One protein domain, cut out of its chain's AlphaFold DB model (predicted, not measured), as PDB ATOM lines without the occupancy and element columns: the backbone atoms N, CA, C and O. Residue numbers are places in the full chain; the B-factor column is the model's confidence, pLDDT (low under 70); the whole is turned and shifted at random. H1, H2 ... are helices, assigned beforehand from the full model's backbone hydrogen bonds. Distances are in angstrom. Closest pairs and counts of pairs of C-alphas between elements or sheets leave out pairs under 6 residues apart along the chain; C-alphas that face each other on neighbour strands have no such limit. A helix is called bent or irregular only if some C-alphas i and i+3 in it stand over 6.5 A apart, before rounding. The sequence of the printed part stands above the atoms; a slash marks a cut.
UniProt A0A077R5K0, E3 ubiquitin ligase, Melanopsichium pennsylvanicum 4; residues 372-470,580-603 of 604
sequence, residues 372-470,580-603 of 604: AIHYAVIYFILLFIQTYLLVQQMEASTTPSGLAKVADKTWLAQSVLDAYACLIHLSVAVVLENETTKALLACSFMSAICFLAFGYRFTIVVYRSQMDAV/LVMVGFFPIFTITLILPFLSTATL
ATOM      1  N   ALA A 372     149.523 155.478 186.517       89.31
ATOM      2  CA  ALA A 372     148.717 154.256 186.467       89.31
ATOM      3  C   ALA A 372     147.468 154.327 187.372       89.31
ATOM      4  O   ALA A 372     146.390 153.910 186.955       89.31
ATOM      5  N   ILE A 373     147.568 154.936 188.563       90.81
ATOM      6  CA  ILE A 373     146.407 155.190 189.439       90.81
ATOM      7  C   ILE A 373     145.414 156.152 188.771       90.81
ATOM      8  O   ILE A 373     144.216 155.882 188.780       90.81
ATOM      9  N   HIS A 374     145.881 157.242 188.150       90.75
ATOM     10  CA  HIS A 374     144.989 158.178 187.445       90.75
ATOM     11  C   HIS A 374     144.265 157.503 186.270       90.75
ATOM     12  O   HIS A 374     143.065 157.712 186.098       90.75
ATOM     13  N   TYR A 375     144.966 156.659 185.504       94.38
ATOM     14  CA  TYR A 375     144.350 155.815 184.477       94.38
ATOM     15  C   TYR A 375     143.259 154.913 185.071       94.38
ATOM     16  O   TYR A 375     142.132 154.938 184.582       94.38
ATOM     17  N   ALA A 376     143.561 154.183 186.149       94.38
ATOM     18  CA  ALA A 376     142.605 153.289 186.799       94.38
ATOM     19  C   ALA A 376     141.360 154.042 187.305       94.38
ATOM     20  O   ALA A 376     140.242 153.591 187.083       94.38
ATOM     21  N   VAL A 377     141.515 155.227 187.909       94.25
ATOM     22  CA  VAL A 377     140.379 156.053 188.364       94.25
ATOM     23  C   VAL A 377     139.501 156.513 187.193       94.25
ATOM     24  O   VAL A 377     138.279 156.398 187.268       94.25
ATOM     25  N   ILE A 378     140.096 156.989 186.093       95.25
ATOM     26  CA  ILE A 378     139.339 157.384 184.892       95.25
ATOM     27  C   ILE A 378     138.621 156.170 184.289       95.25
ATOM     28  O   ILE A 378     137.437 156.250 183.964       95.25
ATOM     29  N   TYR A 379     139.308 155.033 184.182       96.00
ATOM     30  CA  TYR A 379     138.742 153.799 183.645       96.00
ATOM     31  C   TYR A 379     137.584 153.266 184.506       96.00
ATOM     32  O   TYR A 379     136.542 152.888 183.977       96.00
ATOM     33  N   PHE A 380     137.704 153.336 185.831       96.62
ATOM     34  CA  PHE A 380     136.644 152.986 186.776       96.62
ATOM     35  C   PHE A 380     135.389 153.859 186.603       96.62
ATOM     36  O   PHE A 380     134.272 153.341 186.605       96.62
ATOM     37  N   ILE A 381     135.550 155.170 186.374       96.94
ATOM     38  CA  ILE A 381     134.429 156.074 186.059       96.94
ATOM     39  C   ILE A 381     133.772 155.684 184.725       96.94
ATOM     40  O   ILE A 381     132.544 155.646 184.637       96.94
ATOM     41  N   LEU A 382     134.563 155.337 183.702       96.31
ATOM     42  CA  LEU A 382     134.035 154.850 182.422       96.31
ATOM     43  C   LEU A 382     133.250 153.540 182.585       96.31
ATOM     44  O   LEU A 382     132.173 153.425 182.007       96.31
ATOM     45  N   LEU A 383     133.711 152.600 183.418       96.06
ATOM     46  CA  LEU A 383     132.967 151.373 183.743       96.06
ATOM     47  C   LEU A 383     131.646 151.661 184.472       96.06
ATOM     48  O   LEU A 383     130.651 150.985 184.217       96.06
ATOM     49  N   PHE A 384     131.601 152.672 185.344       96.44
ATOM     50  CA  PHE A 384     130.357 153.114 185.982       96.44
ATOM     51  C   PHE A 384     129.361 153.694 184.971       96.44
ATOM     52  O   PHE A 384     128.189 153.313 184.977       96.44
ATOM     53  N   ILE A 385     129.824 154.563 184.067       97.00
ATOM     54  CA  ILE A 385     128.999 155.129 182.986       97.00
ATOM     55  C   ILE A 385     128.514 154.017 182.049       97.00
ATOM     56  O   ILE A 385     127.330 153.962 181.722       97.00
ATOM     57  N   GLN A 386     129.401 153.095 181.668       95.88
ATOM     58  CA  GLN A 386     129.058 151.920 180.873       95.88
ATOM     59  C   GLN A 386     127.991 151.079 181.576       95.88
ATOM     60  O   GLN A 386     126.976 150.786 180.959       95.88
ATOM     61  N   THR A 387     128.164 150.752 182.862       95.62
ATOM     62  CA  THR A 387     127.177 149.989 183.649       95.62
ATOM     63  C   THR A 387     125.812 150.679 183.651       95.62
ATOM     64  O   THR A 387     124.797 150.028 183.416       95.62
ATOM     65  N   TYR A 388     125.776 151.999 183.861       96.62
ATOM     66  CA  TYR A 388     124.542 152.785 183.850       96.62
ATOM     67  C   TYR A 388     123.829 152.742 182.485       96.62
ATOM     68  O   TYR A 388     122.650 152.392 182.415       96.62
ATOM     69  N   LEU A 389     124.550 153.028 181.395       95.50
ATOM     70  CA  LEU A 389     124.009 152.980 180.029       95.50
ATOM     71  C   LEU A 389     123.542 151.570 179.645       95.50
ATOM     72  O   LEU A 389     122.551 151.402 178.938       95.50
ATOM     73  N   LEU A 390     124.250 150.551 180.123       93.25
ATOM     74  CA  LEU A 390     123.960 149.145 179.889       93.25
ATOM     75  C   LEU A 390     122.660 148.734 180.601       93.25
ATOM     76  O   LEU A 390     121.789 148.147 179.961       93.25
ATOM     77  N   VAL A 391     122.468 149.120 181.868       95.00
ATOM     78  CA  VAL A 391     121.190 148.939 182.587       95.00
ATOM     79  C   VAL A 391     120.047 149.649 181.855       95.00
ATOM     80  O   VAL A 391     119.034 149.017 181.559       95.00
ATOM     81  N   GLN A 392     120.233 150.913 181.460       95.56
ATOM     82  CA  GLN A 392     119.228 151.672 180.709       95.56
ATOM     83  C   GLN A 392     118.865 150.994 179.370       95.56
ATOM     84  O   GLN A 392     117.691 150.909 179.004       95.56
ATOM     85  N   GLN A 393     119.857 150.459 178.650       93.25
ATOM     86  CA  GLN A 393     119.643 149.707 177.412       93.25
ATOM     87  C   GLN A 393     118.886 148.395 177.659       93.25
ATOM     88  O   GLN A 393     118.032 148.029 176.847       93.25
ATOM     89  N   MET A 394     119.173 147.688 178.758       92.62
ATOM     90  CA  MET A 394     118.456 146.467 179.143       92.62
ATOM     91  C   MET A 394     116.982 146.759 179.440       92.62
ATOM     92  O   MET A 394     116.121 146.051 178.921       92.62
ATOM     93  N   GLU A 395     116.687 147.815 180.204       94.62
ATOM     94  CA  GLU A 395     115.320 148.249 180.528       94.62
ATOM     95  C   GLU A 395     114.529 148.638 179.269       94.62
ATOM     96  O   GLU A 395     113.426 148.130 179.039       94.62
ATOM     97  N   ALA A 396     115.123 149.457 178.393       93.38
ATOM     98  CA  ALA A 396     114.515 149.865 177.124       93.38
ATOM     99  C   ALA A 396     114.291 148.689 176.148       93.38
ATOM    100  O   ALA A 396     113.377 148.726 175.322       93.38
ATOM    101  N   SER A 397     115.104 147.631 176.245       93.31
ATOM    102  CA  SER A 397     115.051 146.455 175.364       93.31
ATOM    103  C   SER A 397     114.259 145.277 175.947       93.31
ATOM    104  O   SER A 397     114.361 144.174 175.423       93.31
ATOM    105  N   THR A 398     113.474 145.472 177.010       92.25
ATOM    106  CA  THR A 398     112.728 144.391 177.695       92.25
ATOM    107  C   THR A 398     111.669 143.690 176.836       92.25
ATOM    108  O   THR A 398     111.310 142.548 177.119       92.25
ATOM    109  N   THR A 399     111.151 144.337 175.786       93.44
ATOM    110  CA  THR A 399     110.132 143.734 174.909       93.44
ATOM    111  C   THR A 399     110.754 142.776 173.878       93.44
ATOM    112  O   THR A 399     111.829 143.075 173.352       93.44
ATOM    113  N   PRO A 400     110.080 141.673 173.482       88.12
ATOM    114  CA  PRO A 400     110.595 140.757 172.453       88.12
ATOM    115  C   PRO A 400     110.903 141.454 171.118       88.12
ATOM    116  O   PRO A 400     111.932 141.203 170.495       88.12
ATOM    117  N   SER A 401     110.056 142.409 170.714       88.88
ATOM    118  CA  SER A 401     110.264 143.252 169.527       88.88
ATOM    119  C   SER A 401     111.457 144.210 169.651       88.88
ATOM    120  O   SER A 401     111.965 144.682 168.633       88.88
ATOM    121  N   GLY A 402     111.891 144.519 170.877       90.69
ATOM    122  CA  GLY A 402     113.136 145.225 171.176       90.69
ATOM    123  C   GLY A 402     114.343 144.298 171.049       90.69
ATOM    124  O   GLY A 402     115.235 144.577 170.251       90.69
ATOM    125  N   LEU A 403     114.334 143.155 171.747       92.38
ATOM    126  CA  LEU A 403     115.399 142.138 171.691       92.38
ATOM    127  C   LEU A 403     115.690 141.653 170.259       92.38
ATOM    128  O   LEU A 403     116.850 141.481 169.884       92.38
ATOM    129  N   ALA A 404     114.656 141.497 169.429       89.06
ATOM    130  CA  ALA A 404     114.795 141.112 168.024       89.06
ATOM    131  C   ALA A 404     115.535 142.149 167.151       89.06
ATOM    132  O   ALA A 404     116.020 141.801 166.077       89.06
ATOM    133  N   LYS A 405     115.638 143.413 167.592       91.12
ATOM    134  CA  LYS A 405     116.354 144.494 166.884       91.12
ATOM    135  C   LYS A 405     117.789 144.703 167.375       91.12
ATOM    136  O   LYS A 405     118.538 145.448 166.745       91.12
ATOM    137  N   VAL A 406     118.179 144.090 168.492       93.56
ATOM    138  CA  VAL A 406     119.529 144.222 169.057       93.56
ATOM    139  C   VAL A 406     120.516 143.357 168.267       93.56
ATOM    140  O   VAL A 406     120.276 142.174 168.055       93.56
ATOM    141  N   ALA A 407     121.658 143.917 167.865       93.06
ATOM    142  CA  ALA A 407     122.714 143.150 167.205       93.06
ATOM    143  C   ALA A 407     123.423 142.209 168.201       93.06
ATOM    144  O   ALA A 407     124.247 142.650 169.005       93.06
ATOM    145  N   ASP A 408     123.126 140.910 168.114       88.69
ATOM    146  CA  ASP A 408     123.676 139.839 168.957       88.69
ATOM    147  C   ASP A 408     125.215 139.821 168.965       88.69
ATOM    148  O   ASP A 408     125.836 139.773 170.025       88.69
ATOM    149  N   LYS A 409     125.835 139.938 167.786       87.88
ATOM    150  CA  LYS A 409     127.295 139.901 167.601       87.88
ATOM    151  C   LYS A 409     128.003 141.080 168.257       87.88
ATOM    152  O   LYS A 409     129.052 140.887 168.866       87.88
ATOM    153  N   THR A 410     127.441 142.284 168.149       90.00
ATOM    154  CA  THR A 410     128.004 143.489 168.779       90.00
ATOM    155  C   THR A 410     127.949 143.366 170.296       90.00
ATOM    156  O   THR A 410     128.919 143.682 170.980       90.00
ATOM    157  N   TRP A 411     126.840 142.837 170.816       90.25
ATOM    158  CA  TRP A 411     126.674 142.604 172.243       90.25
ATOM    159  C   TRP A 411     127.626 141.524 172.771       90.25
ATOM    160  O   TRP A 411     128.338 141.750 173.750       90.25
ATOM    161  N   LEU A 412     127.737 140.393 172.072       89.81
ATOM    162  CA  LEU A 412     128.716 139.356 172.395       89.81
ATOM    163  C   LEU A 412     130.151 139.910 172.389       89.81
ATOM    164  O   LEU A 412     130.905 139.634 173.318       89.81
ATOM    165  N   ALA A 413     130.517 140.721 171.390       86.69
ATOM    166  CA  ALA A 413     131.837 141.344 171.315       86.69
ATOM    167  C   ALA A 413     132.108 142.284 172.505       86.69
ATOM    168  O   ALA A 413     133.165 142.174 173.121       86.69
ATOM    169  N   GLN A 414     131.150 143.141 172.880       92.50
ATOM    170  CA  GLN A 414     131.269 144.010 174.059       92.50
ATOM    171  C   GLN A 414     131.443 143.194 175.350       92.50
ATOM    172  O   GLN A 414     132.355 143.450 176.129       92.50
ATOM    173  N   SER A 415     130.615 142.166 175.539       93.06
ATOM    174  CA  SER A 415     130.668 141.269 176.699       93.06
ATOM    175  C   SER A 415     132.025 140.550 176.810       93.06
ATOM    176  O   SER A 415     132.608 140.453 177.888       93.06
ATOM    177  N   VAL A 416     132.590 140.112 175.679       91.69
ATOM    178  CA  VAL A 416     133.934 139.514 175.611       91.69
ATOM    179  C   VAL A 416     135.038 140.539 175.915       91.69
ATOM    180  O   VAL A 416     135.999 140.198 176.604       91.69
ATOM    181  N   LEU A 417     134.910 141.790 175.462       91.31
ATOM    182  CA  LEU A 417     135.854 142.864 175.807       91.31
ATOM    183  C   LEU A 417     135.833 143.187 177.309       91.31
ATOM    184  O   LEU A 417     136.902 143.338 177.898       91.31
ATOM    185  N   ASP A 418     134.658 143.210 177.942       95.44
ATOM    186  CA  ASP A 418     134.523 143.406 179.393       95.44
ATOM    187  C   ASP A 418     135.187 142.265 180.187       95.44
ATOM    188  O   ASP A 418     135.877 142.507 181.182       95.44
ATOM    189  N   ALA A 419     135.059 141.020 179.712       94.56
ATOM    190  CA  ALA A 419     135.755 139.869 180.287       94.56
ATOM    191  C   ALA A 419     137.286 139.996 180.168       94.56
ATOM    192  O   ALA A 419     138.004 139.767 181.144       94.56
ATOM    193  N   TYR A 420     137.804 140.406 179.005       93.50
ATOM    194  CA  TYR A 420     139.242 140.642 178.834       93.50
ATOM    195  C   TYR A 420     139.751 141.804 179.684       93.50
ATOM    196  O   TYR A 420     140.816 141.688 180.286       93.50
ATOM    197  N   ALA A 421     138.992 142.896 179.789       93.50
ATOM    198  CA  ALA A 421     139.334 144.011 180.660       93.50
ATOM    199  C   ALA A 421     139.429 143.573 182.128       93.50
ATOM    200  O   ALA A 421     140.411 143.906 182.795       93.50
ATOM    201  N   CYS A 422     138.467 142.776 182.606       96.62
ATOM    202  CA  CYS A 422     138.502 142.161 183.931       96.62
ATOM    203  C   CYS A 422     139.797 141.365 184.153       96.62
ATOM    204  O   CYS A 422     140.481 141.583 185.157       96.62
ATOM    205  N   LEU A 423     140.143 140.474 183.218       94.69
ATOM    206  CA  LEU A 423     141.321 139.606 183.318       94.69
ATOM    207  C   LEU A 423     142.636 140.392 183.269       94.69
ATOM    208  O   LEU A 423     143.485 140.170 184.123       94.69
ATOM    209  N   ILE A 424     142.792 141.347 182.345       92.56
ATOM    210  CA  ILE A 424     144.004 142.177 182.246       92.56
ATOM    211  C   ILE A 424     144.223 142.958 183.546       92.56
ATOM    212  O   ILE A 424     145.311 142.903 184.117       92.56
ATOM    213  N   HIS A 425     143.192 143.646 184.050       94.69
ATOM    214  CA  HIS A 425     143.311 144.417 185.289       94.69
ATOM    215  C   HIS A 425     143.607 143.521 186.499       94.69
ATOM    216  O   HIS A 425     144.417 143.906 187.337       94.69
ATOM    217  N   LEU A 426     143.019 142.318 186.571       95.38
ATOM    218  CA  LEU A 426     143.315 141.346 187.630       95.38
ATOM    219  C   LEU A 426     144.765 140.857 187.561       95.38
ATOM    220  O   LEU A 426     145.473 140.903 188.563       95.38
ATOM    221  N   SER A 427     145.218 140.419 186.383       92.81
ATOM    222  CA  SER A 427     146.573 139.906 186.175       92.81
ATOM    223  C   SER A 427     147.627 140.956 186.515       92.81
ATOM    224  O   SER A 427     148.559 140.662 187.256       92.81
ATOM    225  N   VAL A 428     147.458 142.196 186.046       89.88
ATOM    226  CA  VAL A 428     148.388 143.293 186.354       89.88
ATOM    227  C   VAL A 428     148.353 143.648 187.847       89.88
ATOM    228  O   VAL A 428     149.406 143.875 188.438       89.88
ATOM    229  N   ALA A 429     147.178 143.640 188.489       92.25
ATOM    230  CA  ALA A 429     147.065 143.906 189.924       92.25
ATOM    231  C   ALA A 429     147.786 142.857 190.790       92.25
ATOM    232  O   ALA A 429     148.402 143.228 191.790       92.25
ATOM    233  N   VAL A 430     147.704 141.579 190.404       91.12
ATOM    234  CA  VAL A 430     148.355 140.451 191.092       91.12
ATOM    235  C   VAL A 430     149.864 140.432 190.840       91.12
ATOM    236  O   VAL A 430     150.618 140.208 191.772       91.12
ATOM    237  N   VAL A 431     150.326 140.701 189.614       86.12
ATOM    238  CA  VAL A 431     151.764 140.649 189.278       86.12
ATOM    239  C   VAL A 431     152.562 141.805 189.891       86.12
ATOM    240  O   VAL A 431     153.742 141.641 190.184       86.12
ATOM    241  N   LEU A 432     151.956 142.985 190.060       83.75
ATOM    242  CA  LEU A 432     152.692 144.194 190.451       83.75
ATOM    243  C   LEU A 432     152.744 144.484 191.960       83.75
ATOM    244  O   LEU A 432     153.525 145.352 192.344       83.75
ATOM    245  N   GLU A 433     151.906 143.824 192.771       85.50
ATOM    246  CA  GLU A 433     151.817 143.914 194.248       85.50
ATOM    247  C   GLU A 433     152.191 145.282 194.869       85.50
ATOM    248  O   GLU A 433     153.024 145.384 195.770       85.50
ATOM    249  N   ASN A 434     151.580 146.372 194.391       85.25
ATOM    250  CA  ASN A 434     151.967 147.735 194.775       85.25
ATOM    251  C   ASN A 434     150.762 148.661 195.022       85.25
ATOM    252  O   ASN A 434     149.610 148.232 195.088       85.25
ATOM    253  N   GLU A 435     151.015 149.966 195.166       84.31
ATOM    254  CA  GLU A 435     149.976 150.983 195.393       84.31
ATOM    255  C   GLU A 435     148.842 150.957 194.348       84.31
ATOM    256  O   GLU A 435     147.689 151.244 194.676       84.31
ATOM    257  N   THR A 436     149.137 150.561 193.103       89.06
ATOM    258  CA  THR A 436     148.149 150.467 192.016       89.06
ATOM    259  C   THR A 436     147.211 149.267 192.152       89.06
ATOM    260  O   THR A 436     146.068 149.346 191.695       89.06
ATOM    261  N   THR A 437     147.633 148.187 192.827       92.06
ATOM    262  CA  THR A 437     146.890 146.919 192.941       92.06
ATOM    263  C   THR A 437     145.459 147.138 193.433       92.06
ATOM    264  O   THR A 437     144.525 146.583 192.863       92.06
ATOM    265  N   LYS A 438     145.243 148.015 194.423       92.69
ATOM    266  CA  LYS A 438     143.898 148.315 194.955       92.69
ATOM    267  C   LYS A 438     142.973 148.950 193.907       92.69
ATOM    268  O   LYS A 438     141.809 148.571 193.808       92.69
ATOM    269  N   ALA A 439     143.489 149.894 193.117       93.94
ATOM    270  CA  ALA A 439     142.717 150.576 192.077       93.94
ATOM    271  C   ALA A 439     142.439 149.649 190.881       93.94
ATOM    272  O   ALA A 439     141.326 149.628 190.355       93.94
ATOM    273  N   LEU A 440     143.423 148.835 190.489       94.69
ATOM    274  CA  LEU A 440     143.284 147.857 189.409       94.69
ATOM    275  C   LEU A 440     142.325 146.711 189.780       94.69
ATOM    276  O   LEU A 440     141.508 146.325 188.949       94.69
ATOM    277  N   LEU A 441     142.335 146.228 191.030       96.50
ATOM    278  CA  LEU A 441     141.341 145.265 191.526       96.50
ATOM    279  C   LEU A 441     139.917 145.835 191.483       96.50
ATOM    280  O   LEU A 441     138.994 145.130 191.079       96.50
ATOM    281  N   ALA A 442     139.730 147.111 191.837       96.81
ATOM    282  CA  ALA A 442     138.427 147.770 191.740       96.81
ATOM    283  C   ALA A 442     137.941 147.872 190.280       96.81
ATOM    284  O   ALA A 442     136.774 147.596 189.997       96.81
ATOM    285  N   CYS A 443     138.840 148.196 189.341       97.38
ATOM    286  CA  CYS A 443     138.549 148.176 187.902       97.38
ATOM    287  C   CYS A 443     138.163 146.772 187.429       97.38
ATOM    288  O   CYS A 443     137.117 146.603 186.811       97.38
ATOM    289  N   SER A 444     138.967 145.763 187.777       97.44
ATOM    290  CA  SER A 444     138.713 144.364 187.433       97.44
ATOM    291  C   SER A 444     137.343 143.895 187.930       97.44
ATOM    292  O   SER A 444     136.564 143.349 187.152       97.44
ATOM    293  N   PHE A 445     137.005 144.186 189.189       97.62
ATOM    294  CA  PHE A 445     135.710 143.860 189.784       97.62
ATOM    295  C   PHE A 445     134.535 144.531 189.056       97.62
ATOM    296  O   PHE A 445     133.537 143.872 188.766       97.62
ATOM    297  N   MET A 446     134.654 145.813 188.694       97.44
ATOM    298  CA  MET A 446     133.609 146.498 187.924       97.44
ATOM    299  C   MET A 446     133.482 145.947 186.495       97.44
ATOM    300  O   MET A 446     132.363 145.707 186.045       97.44
ATOM    301  N   SER A 447     134.588 145.641 185.807       97.31
ATOM    302  CA  SER A 447     134.551 144.942 184.511       97.31
ATOM    303  C   SER A 447     133.919 143.547 184.630       97.31
ATOM    304  O   SER A 447     133.137 143.147 183.768       97.31
ATOM    305  N   ALA A 448     134.186 142.822 185.722       96.69
ATOM    306  CA  ALA A 448     133.563 141.531 186.010       96.69
ATOM    307  C   ALA A 448     132.045 141.655 186.211       96.69
ATOM    308  O   ALA A 448     131.304 140.776 185.775       96.69
ATOM    309  N   ILE A 449     131.569 142.744 186.825       96.62
ATOM    310  CA  ILE A 449     130.138 143.055 186.942       96.62
ATOM    311  C   ILE A 449     129.533 143.353 185.563       96.62
ATOM    312  O   ILE A 449     128.521 142.735 185.218       96.62
ATOM    313  N   CYS A 450     130.158 144.224 184.756       96.06
ATOM    314  CA  CYS A 450     129.727 144.504 183.379       96.06
ATOM    315  C   CYS A 450     129.549 143.205 182.580       96.06
ATOM    316  O   CYS A 450     128.490 142.984 181.990       96.06
ATOM    317  N   PHE A 451     130.534 142.305 182.646       96.31
ATOM    318  CA  PHE A 451     130.499 141.007 181.978       96.31
ATOM    319  C   PHE A 451     129.467 140.033 182.579       96.31
ATOM    320  O   PHE A 451     128.523 139.630 181.901       96.31
ATOM    321  N   LEU A 452     129.626 139.624 183.842       93.94
ATOM    322  CA  LEU A 452     128.886 138.499 184.434       93.94
ATOM    323  C   LEU A 452     127.454 138.853 184.840       93.94
ATOM    324  O   LEU A 452     126.541 138.040 184.659       93.94
ATOM    325  N   ALA A 453     127.254 140.027 185.444       93.62
ATOM    326  CA  ALA A 453     125.963 140.396 186.018       93.62
ATOM    327  C   ALA A 453     124.985 140.864 184.938       93.62
ATOM    328  O   ALA A 453     123.804 140.514 185.000       93.62
ATOM    329  N   PHE A 454     125.486 141.600 183.944       94.12
ATOM    330  CA  PHE A 454     124.656 142.210 182.913       94.12
ATOM    331  C   PHE A 454     124.927 141.648 181.516       94.12
ATOM    332  O   PHE A 454     124.024 141.074 180.907       94.12
ATOM    333  N   GLY A 455     126.154 141.756 181.003       93.06
ATOM    334  CA  GLY A 455     126.422 141.589 179.579       93.06
ATOM    335  C   GLY A 455     126.250 140.171 179.045       93.06
ATOM    336  O   GLY A 455     125.578 139.954 178.034       93.06
ATOM    337  N   TYR A 456     126.776 139.173 179.752       93.31
ATOM    338  CA  TYR A 456     126.582 137.761 179.428       93.31
ATOM    339  C   TYR A 456     125.104 137.357 179.536       93.31
ATOM    340  O   TYR A 456     124.570 136.692 178.645       93.31
ATOM    341  N   ARG A 457     124.408 137.821 180.586       92.69
ATOM    342  CA  ARG A 457     122.975 137.549 180.782       92.69
ATOM    343  C   ARG A 457     122.125 138.151 179.667       92.69
ATOM    344  O   ARG A 457     121.292 137.447 179.102       92.69
ATOM    345  N   PHE A 458     122.354 139.417 179.323       94.25
ATOM    346  CA  PHE A 458     121.620 140.090 178.257       94.25
ATOM    347  C   PHE A 458     121.900 139.454 176.890       94.25
ATOM    348  O   PHE A 458     120.959 139.184 176.149       94.25
ATOM    349  N   THR A 459     123.156 139.095 176.604       93.88
ATOM    350  CA  THR A 459     123.529 138.366 175.377       93.88
ATOM    351  C   THR A 459     122.750 137.049 175.239       93.88
ATOM    352  O   THR A 459     122.210 136.769 174.171       93.88
ATOM    353  N   ILE A 460     122.605 136.266 176.319       92.75
ATOM    354  CA  ILE A 460     121.785 135.038 176.315       92.75
ATOM    355  C   ILE A 460     120.304 135.337 176.045       92.75
ATOM    356  O   ILE A 460     119.657 134.594 175.304       92.75
ATOM    357  N   VAL A 461     119.752 136.392 176.651       94.00
ATOM    358  CA  VAL A 461     118.341 136.784 176.487       94.00
ATOM    359  C   VAL A 461     118.052 137.227 175.049       94.00
ATOM    360  O   VAL A 461     117.102 136.729 174.447       94.00
ATOM    361  N   VAL A 462     118.908 138.079 174.473       93.94
ATOM    362  CA  VAL A 462     118.845 138.497 173.061       93.94
ATOM    363  C   VAL A 462     118.924 137.280 172.138       93.94
ATOM    364  O   VAL A 462     118.040 137.085 171.306       93.94
ATOM    365  N   TYR A 463     119.928 136.415 172.328       92.94
ATOM    366  CA  TYR A 463     120.134 135.228 171.495       92.94
ATOM    367  C   TYR A 463     118.923 134.282 171.512       92.94
ATOM    368  O   TYR A 463     118.447 133.875 170.452       92.94
ATOM    369  N   ARG A 464     118.374 133.973 172.697       92.88
ATOM    370  CA  ARG A 464     117.168 133.132 172.827       92.88
ATOM    371  C   ARG A 464     115.962 133.756 172.130       92.88
ATOM    372  O   ARG A 464     115.367 133.109 171.275       92.88
ATOM    373  N   SER A 465     115.671 135.031 172.408       92.19
ATOM    374  CA  SER A 465     114.536 135.734 171.794       92.19
ATOM    375  C   SER A 465     114.617 135.774 170.264       92.19
ATOM    376  O   SER A 465     113.581 135.762 169.599       92.19
ATOM    377  N   GLN A 466     115.824 135.827 169.693       90.31
ATOM    378  CA  GLN A 466     116.027 135.790 168.243       90.31
ATOM    379  C   GLN A 466     115.867 134.379 167.668       90.31
ATOM    380  O   GLN A 466     115.267 134.227 166.604       90.31
ATOM    381  N   MET A 467     116.326 133.337 168.371       88.62
ATOM    382  CA  MET A 467     116.070 131.948 167.963       88.62
ATOM    383  C   MET A 467     114.571 131.620 167.944       88.62
ATOM    384  O   MET A 467     114.098 131.018 166.978       88.62
ATOM    385  N   ASP A 468     113.823 132.057 168.959       88.69
ATOM    386  CA  ASP A 468     112.379 131.813 169.065       88.69
ATOM    387  C   ASP A 468     111.592 132.547 167.958       88.69
ATOM    388  O   ASP A 468     110.666 131.992 167.362       88.69
ATOM    389  N   ALA A 469     112.003 133.773 167.603       85.44
ATOM    390  CA  ALA A 469     111.403 134.537 166.505       85.44
ATOM    391  C   ALA A 469     111.610 133.877 165.123       85.44
ATOM    392  O   ALA A 469     110.701 133.884 164.286       85.44
ATOM    393  N   VAL A 470     112.783 133.275 164.891       83.56
ATOM    394  CA  VAL A 470     113.091 132.524 163.658       83.56
ATOM    395  C   VAL A 470     112.314 131.203 163.591       83.56
ATOM    396  O   VAL A 470     111.884 130.799 162.512       83.56
ATOM    397  N   LEU A 580     137.759 129.336 175.627       61.38
ATOM    398  CA  LEU A 580     138.521 128.888 176.801       61.38
ATOM    399  C   LEU A 580     140.030 128.838 176.526       61.38
ATOM    400  O   LEU A 580     140.814 129.250 177.377       61.38
ATOM    401  N   VAL A 581     140.445 128.401 175.332       66.44
ATOM    402  CA  VAL A 581     141.847 128.467 174.890       66.44
ATOM    403  C   VAL A 581     142.303 129.920 174.797       66.44
ATOM    404  O   VAL A 581     143.366 130.245 175.312       66.44
ATOM    405  N   MET A 582     141.497 130.817 174.225       63.41
ATOM    406  CA  MET A 582     141.799 132.245 174.219       63.41
ATOM    407  C   MET A 582     141.827 132.807 175.643       63.41
ATOM    408  O   MET A 582     142.808 133.422 176.000       63.41
ATOM    409  N   VAL A 583     140.862 132.545 176.520       63.41
ATOM    410  CA  VAL A 583     140.888 133.035 177.912       63.41
ATOM    411  C   VAL A 583     142.098 132.512 178.704       63.41
ATOM    412  O   VAL A 583     142.622 133.241 179.540       63.41
ATOM    413  N   GLY A 584     142.584 131.297 178.423       60.03
ATOM    414  CA  GLY A 584     143.793 130.742 179.046       60.03
ATOM    415  C   GLY A 584     145.111 131.273 178.465       60.03
ATOM    416  O   GLY A 584     146.025 131.603 179.216       60.03
ATOM    417  N   PHE A 585     145.220 131.384 177.137       64.00
ATOM    418  CA  PHE A 585     146.443 131.829 176.452       64.00
ATOM    419  C   PHE A 585     146.511 133.339 176.218       64.00
ATOM    420  O   PHE A 585     147.598 133.866 176.013       64.00
ATOM    421  N   PHE A 586     145.391 134.058 176.242       57.84
ATOM    422  CA  PHE A 586     145.359 135.494 175.992       57.84
ATOM    423  C   PHE A 586     146.071 136.280 177.084       57.84
ATOM    424  O   PHE A 586     146.842 137.126 176.680       57.84
ATOM    425  N   PRO A 587     145.954 136.007 178.403       56.12
ATOM    426  CA  PRO A 587     146.784 136.678 179.406       56.12
ATOM    427  C   PRO A 587     148.280 136.527 179.113       56.12
ATOM    428  O   PRO A 587     149.016 137.503 179.195       56.12
ATOM    429  N   ILE A 588     148.718 135.338 178.682       63.38
ATOM    430  CA  ILE A 588     150.098 135.103 178.237       63.38
ATOM    431  C   ILE A 588     150.388 135.966 177.000       63.38
ATOM    432  O   ILE A 588     151.349 136.722 177.000       63.38
ATOM    433  N   PHE A 589     149.522 135.930 175.985       58.66
ATOM    434  CA  PHE A 589     149.679 136.678 174.737       58.66
ATOM    435  C   PHE A 589     149.669 138.202 174.934       58.66
ATOM    436  O   PHE A 589     150.534 138.866 174.375       58.66
ATOM    437  N   THR A 590     148.768 138.778 175.743       55.91
ATOM    438  CA  THR A 590     148.796 140.204 176.095       55.91
ATOM    439  C   THR A 590     149.995 140.537 176.956       55.91
ATOM    440  O   THR A 590     150.563 141.590 176.722       55.91
ATOM    441  N   ILE A 591     150.455 139.681 177.871       60.78
ATOM    442  CA  ILE A 591     151.731 139.914 178.567       60.78
ATOM    443  C   ILE A 591     152.884 139.948 177.547       60.78
ATOM    444  O   ILE A 591     153.642 140.912 177.537       60.78
ATOM    445  N   THR A 592     152.976 138.990 176.617       62.09
ATOM    446  CA  THR A 592     154.024 138.952 175.575       62.09
ATOM    447  C   THR A 592     153.926 140.102 174.561       62.09
ATOM    448  O   THR A 592     154.953 140.531 174.050       62.09
ATOM    449  N   LEU A 593     152.732 140.632 174.268       55.69
ATOM    450  CA  LEU A 593     152.544 141.788 173.372       55.69
ATOM    451  C   LEU A 593     152.718 143.130 174.088       55.69
ATOM    452  O   LEU A 593     153.253 144.069 173.503       55.69
ATOM    453  N   ILE A 594     152.284 143.233 175.344       51.75
ATOM    454  CA  ILE A 594     152.364 144.458 176.143       51.75
ATOM    455  C   ILE A 594     153.763 144.628 176.745       51.75
ATOM    456  O   ILE A 594     154.176 145.771 176.880       51.75
ATOM    457  N   LEU A 595     154.546 143.573 177.025       51.09
ATOM    458  CA  LEU A 595     155.952 143.726 177.456       51.09
ATOM    459  C   LEU A 595     156.768 144.594 176.474       51.09
ATOM    460  O   LEU A 595     157.334 145.589 176.925       51.09
ATOM    461  N   PRO A 596     156.776 144.314 175.152       48.53
ATOM    462  CA  PRO A 596     157.393 145.183 174.150       48.53
ATOM    463  C   PRO A 596     156.813 146.599 174.112       48.53
ATOM    464  O   PRO A 596     157.546 147.551 173.857       48.53
ATOM    465  N   PHE A 597     155.513 146.780 174.367       46.56
ATOM    466  CA  PHE A 597     154.907 148.115 174.423       46.56
ATOM    467  C   PHE A 597     155.166 148.853 175.738       46.56
ATOM    468  O   PHE A 597     155.186 150.074 175.731       46.56
ATOM    469  N   LEU A 598     155.457 148.169 176.843       45.88
ATOM    470  CA  LEU A 598     155.964 148.779 178.071       45.88
ATOM    471  C   LEU A 598     157.451 149.122 177.924       45.88
ATOM    472  O   LEU A 598     157.847 150.215 178.314       45.88
ATOM    473  N   SER A 599     158.240 148.266 177.259       40.81
ATOM    474  CA  SER A 599     159.646 148.539 176.932       40.81
ATOM    475  C   SER A 599     159.829 149.588 175.822       40.81
ATOM    476  O   SER A 599     160.917 150.152 175.687       40.81
ATOM    477  N   THR A 600     158.778 149.912 175.055       37.78
ATOM    478  CA  THR A 600     158.773 151.000 174.052       37.78
ATOM    479  C   THR A 600     157.897 152.204 174.416       37.78
ATOM    480  O   THR A 600     158.130 153.288 173.893       37.78
ATOM    481  N   ALA A 601     156.996 152.114 175.397       35.22
ATOM    482  CA  ALA A 601     156.440 153.292 176.074       35.22
ATOM    483  C   ALA A 601     157.493 153.982 176.960       35.22
ATOM    484  O   ALA A 601     157.364 155.160 177.272       35.22
ATOM    485  N   THR A 602     158.587 153.289 177.292       41.53
ATOM    486  CA  THR A 602     159.845 153.888 177.759       41.53
ATOM    487  C   THR A 602     160.681 154.555 176.649       41.53
ATOM    488  O   THR A 602     161.779 155.026 176.931       41.53
ATOM    489  N   LEU A 603     160.214 154.616 175.395       33.50
ATOM    490  CA  LEU A 603     160.868 155.318 174.273       33.50
ATOM    491  C   LEU A 603     160.138 156.610 173.827       33.50
ATOM    492  O   LEU A 603     160.557 157.208 172.833       33.50
TER     493      LEU A 603
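What this domain is: This is residues 372 to 470 and 580 to 603 of the 604 residues of the protein "E3 ubiquitin ligase" of Melanopsichium pennsylvanicum 4 (UniProt A0A077R5K0). Three long helices, H1, H3 and the nearly straight H4, run roughly along one another as an elongated bundle, with H4 touching both H1 and H3. Short H2 sits at one end; H5 crosses H3 steeply, and its residues 592 to 601 stick out with 602 and 603. The printed part has 123 residues with five named helices, H1 to H5 in chain order, and no named strand: all helix. It is only just loose, close to compact, with a radius of gyration of the C-alphas of 16.9 A, and spans 52 by 29 by 24 A.

How they stand to each other: Start at the hub, H4, residues 437 to 470, assigned as one helix by its hydrogen bonds but bent: C-alphas 453 and 456 are 7.1 A apart. Its arms, H4a, 437 to 453, and H4b, 456 to 470, stand at a shallow tilt of 20 degrees. H3, residues 408 to 432, forms a helical hairpin with H4a, closest at C-alphas 422 and 444, 4.1 A. H1, residues 372 to 396, touches H4a, the same way at 15 degrees, a shallow tilt, closest at C-alphas 380 and 443, 5.3 A. H2, residues 400 to 403, touches H4b at residues 461 to 466 alone, closest at C-alphas 403 and 462, 5.2 A. H5, residues 580 to 601, touches H3 with residues 583 to 587 alone, closest at C-alphas 587 and 424, 6.8 A, at a steep tilt of 61 degrees. H5 is only just irregular, C-alphas 584 and 587 being 6.7 A apart, with a kink of 35 degrees near residue 587. H1 and H3 are apart. Every O i to N i+4 pair is within hydrogen-bond range in H1, H3, H4a and H4b; in H5, 14 of 18 are, and H2 is too short for one.

Where its parts are: Find C-alpha 437 at (146.890, 146.919, 192.941); H4a runs 23.0 A from there, and H4b 21.4 A to C-alpha 470. H1 begins at (148.717, 154.256, 186.467) and is 35.7 A long; H3 is 36.4 A. H5 is 30.3 A, ending at C-alpha 601, (156.440, 153.292, 176.074).

The domain as a whole: The C-alphas farthest apart, those of Ala 469 and Leu 603, are 54.2 A apart. Residues 471 to 579 are not printed; C-alphas 470 and 580 stand 28.9 A apart across this cut. The links H1 to H2, H2 to H3 and H3 to H4 are tight. Mean pLDDT of the printed part is 85.1; residues 580 to 603 are under 70.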